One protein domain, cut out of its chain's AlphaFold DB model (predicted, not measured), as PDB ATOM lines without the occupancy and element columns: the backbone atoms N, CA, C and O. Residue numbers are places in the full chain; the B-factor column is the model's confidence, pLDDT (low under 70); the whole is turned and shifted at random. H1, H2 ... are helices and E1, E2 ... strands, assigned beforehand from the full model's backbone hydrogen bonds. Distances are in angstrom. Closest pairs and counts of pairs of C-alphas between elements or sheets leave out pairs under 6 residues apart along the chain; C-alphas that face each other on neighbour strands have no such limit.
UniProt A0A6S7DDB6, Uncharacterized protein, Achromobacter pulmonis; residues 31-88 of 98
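Overview. This is residues 31 to 88 of the 98 residues of an uncharacterized protein of Achromobacter pulmonis (UniProt A0A6S7DDB6). What is the picture? There is little regular structure: one long helix, H2, makes one side of an elongated outline, and residues 70 to 88 fold back and run to the opposite end. What else is there? The printed part has 58 residues, with 23 in H1, E1 and H2, in that order, mostly helix; it is only just compact, close to loose, with a radius of gyration of the C-alphas of 12.4 A and spans of 41 by 22 by 14 A.

Arrangement. Where does the strand stand? The closest C-alphas of H1, residues 31 to 34, and E1, residues 46 to 48, are those of Leu 32 and Gln 48, 6.7 A apart. E1 pairs with no named strand, but its residues 47 to 48 pair antiparallel with residues 51 to 52. And the last helix? H2, residues 54 to 69, is apart from H1; the closest C-alphas of E1 and H2 are those of Gln 48 and Leu 56, 7.1 A apart. In H2 every O i to N i+4 pair is within hydrogen-bond range; H1 is too short for such a pair.

Along the chain. Where does H1 begin? C-alpha 31 is at (101.462, 49.882, 103.492). Where does H2 end? It ends at C-alpha 69, (103.521, 42.426, 122.679), after 22.3 A.

Size, cuts and confidence. How are the elements linked? H1 to E1 is a long link, E1 to H2 a tight one, and the printed part has no cut. Where is confidence low? Residues 40 to 44 and 81 to 88 have pLDDT under 70.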
ATOM      1  N   GLN A  31     102.450  49.162 104.293       91.12
ATOM      2  CA  GLN A  31     101.462  49.882 103.492       91.12
ATOM      3  C   GLN A  31     101.285  51.317 103.990       91.12
ATOM      4  O   GLN A  31     101.215  52.244 103.181       91.12
ATOM      5  N   LEU A  32     101.280  51.514 105.312       89.75
ATOM      6  CA  LEU A  32     101.285  52.846 105.896       89.75
ATOM      7  C   LEU A  32     102.535  53.601 105.437       89.75
ATOM      8  O   LEU A  32     102.406  54.652 104.821       89.75
ATOM      9  N   ALA A  33     103.729  53.048 105.659       88.50
ATOM     10  CA  ALA A  33     105.001  53.684 105.321       88.50
ATOM     11  C   ALA A  33     105.162  53.991 103.823       88.50
ATOM     12  O   ALA A  33     105.826  54.951 103.467       88.50
ATOM     13  N   GLN A  34     104.553  53.211 102.933       88.62
ATOM     14  CA  GLN A  34     104.573  53.471 101.489       88.62
ATOM     15  C   GLN A  34     103.522  54.489 101.037       88.62
ATOM     16  O   GLN A  34     103.562  54.947  99.899       88.62
ATOM     17  N   SER A  35     102.571  54.833 101.901       85.88
ATOM     18  CA  SER A  35     101.539  55.805 101.573       85.88
ATOM     19  C   SER A  35     102.053  57.228 101.809       85.88
ATOM     20  O   SER A  35     102.544  57.515 102.906       85.88
ATOM     21  N   PRO A  36     101.895  58.146 100.841       80.69
ATOM     22  CA  PRO A  36     102.318  59.529 101.014       80.69
ATOM     23  C   PRO A  36     101.515  60.190 102.134       80.69
ATOM     24  O   PRO A  36     100.304  59.973 102.269       80.69
ATOM     25  N   ALA A  37     102.194  60.999 102.949       81.88
ATOM     26  CA  ALA A  37     101.531  61.792 103.972       81.88
ATOM     27  C   ALA A  37     101.160  63.155 103.396       81.88
ATOM     28  O   ALA A  37     102.012  64.013 103.174       81.88
ATOM     29  N   ILE A  38      99.866  63.351 103.190       78.44
ATOM     30  CA  ILE A  38      99.307  64.580 102.643       78.44
ATOM     31  C   ILE A  38      98.909  65.472 103.812       78.44
ATOM     32  O   ILE A  38      98.147  65.054 104.689       78.44
ATOM     33  N   GLN A  39      99.412  66.702 103.839       73.00
ATOM     34  CA  GLN A  39      98.934  67.698 104.789       73.00
ATOM     35  C   GLN A  39      97.652  68.332 104.246       73.00
ATOM     36  O   GLN A  39      97.618  68.818 103.116       73.00
ATOM     37  N   LEU A  40      96.577  68.286 105.031       68.50
ATOM     38  CA  LEU A  40      95.308  68.888 104.639       68.50
ATOM     39  C   LEU A  40      95.412  70.412 104.791       68.50
ATOM     40  O   LEU A  40      95.836  70.908 105.832       68.50
ATOM     41  N   SER A  41      95.035  71.166 103.755       64.75
ATOM     42  CA  SER A  41      95.074  72.634 103.798       64.75
ATOM     43  C   SER A  41      94.240  73.168 104.970       64.75
ATOM     44  O   SER A  41      93.097  72.756 105.160       64.75
ATOM     45  N   GLY A  42      94.828  74.053 105.780       67.38
ATOM     46  CA  GLY A  42      94.183  74.629 106.966       67.38
ATOM     47  C   GLY A  42      94.096  73.708 108.192       67.38
ATOM     48  O   GLY A  42      93.553  74.130 109.209       67.38
ATOM     49  N   ASN A  43      94.639  72.484 108.142       67.50
ATOM     50  CA  ASN A  43      94.673  71.559 109.277       67.50
ATOM     51  C   ASN A  43      96.116  71.066 109.520       67.50
ATOM     52  O   ASN A  43      96.741  70.525 108.606       67.50
ATOM     53  N   PRO A  44      96.679  71.201 110.740       68.88
ATOM     54  CA  PRO A  44      98.012  70.669 111.038       68.88
ATOM     55  C   PRO A  44      98.093  69.141 110.900       68.88
ATOM     56  O   PRO A  44      99.191  68.587 110.821       68.88
ATOM     57  N   MET A  45      96.951  68.449 110.869       73.81
ATOM     58  CA  MET A  45      96.886  66.998 110.815       73.81
ATOM     59  C   MET A  45      97.182  66.434 109.423       73.81
ATOM     60  O   MET A  45      96.720  66.925 108.391       73.81
ATOM     61  N   LYS A  46      97.956  65.347 109.422       78.81
ATOM     62  CA  LYS A  46      98.346  64.609 108.221       78.81
ATOM     63  C   LYS A  46      97.323  63.519 107.906       78.81
ATOM     64  O   LYS A  46      96.740  62.919 108.812       78.81
ATOM     65  N   ARG A  47      97.154  63.248 106.615       81.06
ATOM     66  CA  ARG A  47      96.416  62.103 106.081       81.06
ATOM     67  C   ARG A  47      97.395  61.122 105.447       81.06
ATOM     68  O   ARG A  47      98.239  61.536 104.659       81.06
ATOM     69  N   GLN A  48      97.281  59.840 105.771       85.19
ATOM     70  CA  GLN A  48      98.159  58.780 105.271       85.19
ATOM     71  C   GLN A  48      97.342  57.490 105.125       85.19
ATOM     72  O   GLN A  48      96.578  57.143 106.021       85.19
ATOM     73  N   ALA A  49      97.466  56.795 103.990       80.69
ATOM     74  CA  ALA A  49      96.747  55.542 103.704       80.69
ATOM     75  C   ALA A  49      95.208  55.621 103.869       80.69
ATOM     76  O   ALA A  49      94.559  54.645 104.226       80.69
ATOM     77  N   GLY A  50      94.613  56.795 103.633       82.94
ATOM     78  CA  GLY A  50      93.175  57.023 103.808       82.94
ATOM     79  C   GLY A  50      92.764  57.501 105.205       82.94
ATOM     80  O   GLY A  50      91.743  58.181 105.283       82.94
ATOM     81  N   LEU A  51      93.591  57.272 106.232       86.31
ATOM     82  CA  LEU A  51      93.386  57.670 107.633       86.31
ATOM     83  C   LEU A  51      93.854  59.110 107.877       86.31
ATOM     84  O   LEU A  51      94.846  59.543 107.280       86.31
ATOM     85  N   ALA A  52      93.187  59.850 108.764       86.56
ATOM     86  CA  ALA A  52      93.537  61.240 109.069       86.56
ATOM     87  C   ALA A  52      93.521  61.550 110.572       86.56
ATOM     88  O   ALA A  52      92.699  61.035 111.325       86.56
ATOM     89  N   GLY A  53      94.408  62.452 110.996       83.81
ATOM     90  CA  GLY A  53      94.373  63.022 112.342       83.81
ATOM     91  C   GLY A  53      94.532  61.996 113.460       83.81
ATOM     92  O   GLY A  53      95.501  61.237 113.459       83.81
ATOM     93  N   THR A  54      93.607  62.006 114.421       86.44
ATOM     94  CA  THR A  54      93.640  61.117 115.594       86.44
ATOM     95  C   THR A  54      93.559  59.647 115.200       86.44
ATOM     96  O   THR A  54      94.309  58.843 115.732       86.44
ATOM     97  N   GLU A  55      92.748  59.305 114.199       87.88
ATOM     98  CA  GLU A  55      92.608  57.925 113.719       87.88
ATOM     99  C   GLU A  55      93.951  57.367 113.215       87.88
ATOM    100  O   GLU A  55      94.341  56.247 113.533       87.88
ATOM    101  N   LEU A  56      94.714  58.178 112.473       88.38
ATOM    102  CA  LEU A  56      96.046  57.791 112.007       88.38
ATOM    103  C   LEU A  56      97.019  57.579 113.178       88.38
ATOM    104  O   LEU A  56      97.855  56.675 113.122       88.38
ATOM    105  N   LEU A  57      96.934  58.418 114.213       89.19
ATOM    106  CA  LEU A  57      97.766  58.296 115.408       89.19
ATOM    107  C   LEU A  57      97.433  57.013 116.178       89.19
ATOM    108  O   LEU A  57      98.334  56.225 116.453       89.19
ATOM    109  N   GLU A  58      96.150  56.766 116.435       90.50
ATOM    110  CA  GLU A  58      95.655  55.577 117.133       90.50
ATOM    111  C   GLU A  58      96.069  54.289 116.416       90.50
ATOM    112  O   GLU A  58      96.559  53.355 117.048       90.50
ATOM    113  N   VAL A  59      95.962  54.248 115.083       91.81
ATOM    114  CA  VAL A  59      96.394  53.088 114.290       91.81
ATOM    115  C   VAL A  59      97.908  52.874 114.385       91.81
ATOM    116  O   VAL A  59      98.354  51.740 114.563       91.81
ATOM    117  N   LYS A  60      98.721  53.937 114.311       92.25
ATOM    118  CA  LYS A  60     100.185  53.831 114.464       92.25
ATOM    119  C   LYS A  60     100.585  53.347 115.854       92.25
ATOM    120  O   LYS A  60     101.475  52.500 115.974       92.25
ATOM    121  N   GLU A  61      99.936  53.866 116.889       93.12
ATOM    122  CA  GLU A  61     100.155  53.435 118.268       93.12
ATOM    123  C   GLU A  61      99.759  51.975 118.461       93.12
ATOM    124  O   GLU A  61     100.526  51.214 119.046       93.12
ATOM    125  N   MET A  62      98.610  51.557 117.926       93.00
ATOM    126  CA  MET A  62      98.143  50.180 118.047       93.00
ATOM    127  C   MET A  62      99.081  49.202 117.335       93.00
ATOM    128  O   MET A  62      99.460  48.191 117.919       93.00
ATOM    129  N   ILE A  63      99.530  49.525 116.117       94.25
ATOM    130  CA  ILE A  63     100.525  48.716 115.395       94.25
ATOM    131  C   ILE A  63     101.816  48.587 116.215       94.25
ATOM    132  O   ILE A  63     102.380  47.499 116.291       94.25
ATOM    133  N   SER A  64     102.267  49.676 116.842       92.75
ATOM    134  CA  SER A  64     103.493  49.683 117.650       92.75
ATOM    135  C   SER A  64     103.346  48.837 118.918       92.75
ATOM    136  O   SER A  64     104.189  47.980 119.170       92.75
ATOM    137  N   LYS A  65     102.245  49.007 119.662       92.38
ATOM    138  CA  LYS A  65     101.938  48.223 120.870       92.38
ATOM    139  C   LYS A  65     101.813  46.735 120.554       92.38
ATOM    140  O   LYS A  65     102.430  45.912 121.213       92.38
ATOM    141  N   MET A  66     101.074  46.376 119.504       91.62
ATOM    142  CA  MET A  66     100.933  44.973 119.105       91.62
ATOM    143  C   MET A  66     102.265  44.360 118.654       91.62
ATOM    144  O   MET A  66     102.514  43.188 118.916       91.62
ATOM    145  N   ALA A  67     103.128  45.126 117.982       91.88
ATOM    146  CA  ALA A  67     104.444  44.639 117.577       91.88
ATOM    147  C   ALA A  67     105.366  44.355 118.773       91.88
ATOM    148  O   ALA A  67     106.140  43.396 118.725       91.88
ATOM    149  N   GLU A  68     105.270  45.164 119.831       91.62
ATOM    150  CA  GLU A  68     105.974  44.957 121.099       91.62
ATOM    151  C   GLU A  68     105.471  43.699 121.818       91.62
ATOM    152  O   GLU A  68     106.264  42.799 122.088       91.62
ATOM    153  N   GLU A  69     104.153  43.577 122.011       90.31
ATOM    154  CA  GLU A  69     103.521  42.426 122.679       90.31
ATOM    155  C   GLU A  69     103.820  41.093 121.975       90.31
ATOM    156  O   GLU A  69     104.047  40.065 122.610       90.31
ATOM    157  N   LEU A  70     103.871  41.100 120.642       89.56
ATOM    158  CA  LEU A  70     104.159  39.907 119.844       89.56
ATOM    159  C   LEU A  70     105.664  39.695 119.597       89.56
ATOM    160  O   LEU A  70     106.039  38.790 118.856       89.56
ATOM    161  N   THR A  71     106.538  40.521 120.187       89.44
ATOM    162  CA  THR A  71     108.006  40.443 120.033       89.44
ATOM    163  C   THR A  71     108.462  40.469 118.559       89.44
ATOM    164  O   THR A  71     109.457  39.863 118.167       89.44
ATOM    165  N   ILE A  72     107.729  41.191 117.704       86.50
ATOM    166  CA  ILE A  72     107.982  41.295 116.254       86.50
ATOM    167  C   ILE A  72     109.153  42.247 115.953       86.50
ATOM    168  O   ILE A  72     109.762  42.161 114.881       86.50
ATOM    169  N   GLY A  73     109.470  43.134 116.901       87.81
ATOM    170  CA  GLY A  73     110.432  44.224 116.750       87.81
ATOM    171  C   GLY A  73     109.789  45.517 116.230       87.81
ATOM    172  O   GLY A  73     108.602  45.537 115.898       87.81
ATOM    173  N   PRO A  74     110.551  46.623 116.160       88.00
ATOM    174  CA  PRO A  74     110.014  47.922 115.772       88.00
ATOM    175  C   PRO A  74     109.559  47.924 114.307       88.00
ATOM    176  O   PRO A  74     110.326  47.599 113.398       88.00
ATOM    177  N   LEU A  75     108.312  48.336 114.069       90.75
ATOM    178  CA  LEU A  75     107.743  48.477 112.730       90.75
ATOM    179  C   LEU A  75     107.754  49.944 112.294       90.75
ATOM    180  O   LEU A  75     107.237  50.818 112.986       90.75
ATOM    181  N   ASN A  76     108.314  50.219 111.115       89.19
ATOM    182  CA  ASN A  76     108.277  51.562 110.546       89.19
ATOM    183  C   ASN A  76     106.917  51.818 109.882       89.19
ATOM    184  O   ASN A  76     106.546  51.122 108.939       89.19
ATOM    185  N   THR A  77     106.204  52.836 110.360       87.12
ATOM    186  CA  THR A  77     104.904  53.290 109.839       87.12
ATOM    187  C   THR A  77     104.976  54.694 109.230       87.12
ATOM    188  O   THR A  77     103.965  55.254 108.794       87.12
ATOM    189  N   ASN A  78     106.158  55.312 109.218       84.62
ATOM    190  CA  ASN A  78     106.335  56.671 108.733       84.62
ATOM    191  C   ASN A  78     106.591  56.686 107.222       84.62
ATOM    192  O   ASN A  78     107.295  55.810 106.715       84.62
ATOM    193  N   PRO A  79     106.031  57.678 106.510       79.69
ATOM    194  CA  PRO A  79     106.301  57.860 105.092       79.69
ATOM    195  C   PRO A  79     107.796  58.145 104.862       79.69
ATOM    196  O   PRO A  79     108.453  58.702 105.753       79.69
ATOM    197  N   PRO A  80     108.353  57.819 103.682       75.50
ATOM    198  CA  PRO A  80     109.696  58.246 103.320       75.50
ATOM    199  C   PRO A  80     109.800  59.775 103.383       75.50
ATOM    200  O   PRO A  80     108.865  60.496 103.032       75.50
ATOM    201  N   ALA A  81     110.958  60.282 103.818       64.19
ATOM    202  CA  ALA A  81     111.195  61.713 104.041       64.19
ATOM    203  C   ALA A  81     110.931  62.600 102.803       64.19
ATOM    204  O   ALA A  81     110.700  63.797 102.950       64.19
ATOM    205  N   ALA A  82     110.926  62.013 101.603       56.44
ATOM    206  CA  ALA A  82     110.690  62.699 100.335       56.44
ATOM    207  C   ALA A  82     109.204  62.986 100.019       56.44
ATOM    208  O   ALA A  82     108.937  63.866  99.210       56.44
ATOM    209  N   ASP A  83     108.244  62.307 100.666       53.12
ATOM    210  CA  ASP A  83     106.804  62.378 100.323       53.12
ATOM    211  C   ASP A  83     105.954  63.197 101.309       53.12
ATOM    212  O   ASP A  83     104.721  63.166 101.274       53.12
ATOM    213  N   SER A  84     106.587  63.971 102.195       51.75
ATOM    214  CA  SER A  84     105.876  65.034 102.915       51.75
ATOM    215  C   SER A  84     105.663  66.211 101.965       51.75
ATOM    216  O   SER A  84     106.367  67.215 102.039       51.75
ATOM    217  N   LEU A  85     104.714  66.074 101.037       54.38
ATOM    218  CA  LEU A  85     104.293  67.158 100.156       54.38
ATOM    219  C   LEU A  85     103.612  68.239 100.999       54.38
ATOM    220  O   LEU A  85     102.412  68.194 101.276       54.38
ATOM    221  N   VAL A  86     104.403  69.221 101.422       49.81
ATOM    222  CA  VAL A  86     103.887  70.499 101.894       49.81
ATOM    223  C   VAL A  86     103.312  71.200 100.668       49.81
ATOM    224  O   VAL A  86     104.054  71.646  99.793       49.81
ATOM    225  N   PHE A  87     101.986  71.285 100.575       45.69
ATOM    226  CA  PHE A  87     101.327  72.106  99.562       45.69
ATOM    227  C   PHE A  87     101.487  73.586  99.951       45.69
ATOM    228  O   PHE A  87     100.566  74.223 100.448       45.69
ATOM    229  N   LEU A  88     102.698  74.121  99.777       44.59
ATOM    230  CA  LEU A  88     103.037  75.539  99.952       44.59
ATOM    231  C   LEU A  88     102.931  76.328  98.632       44.59
ATOM    232  O   LEU A  88     103.449  77.433  98.529       44.59
TER     233      LEU A  88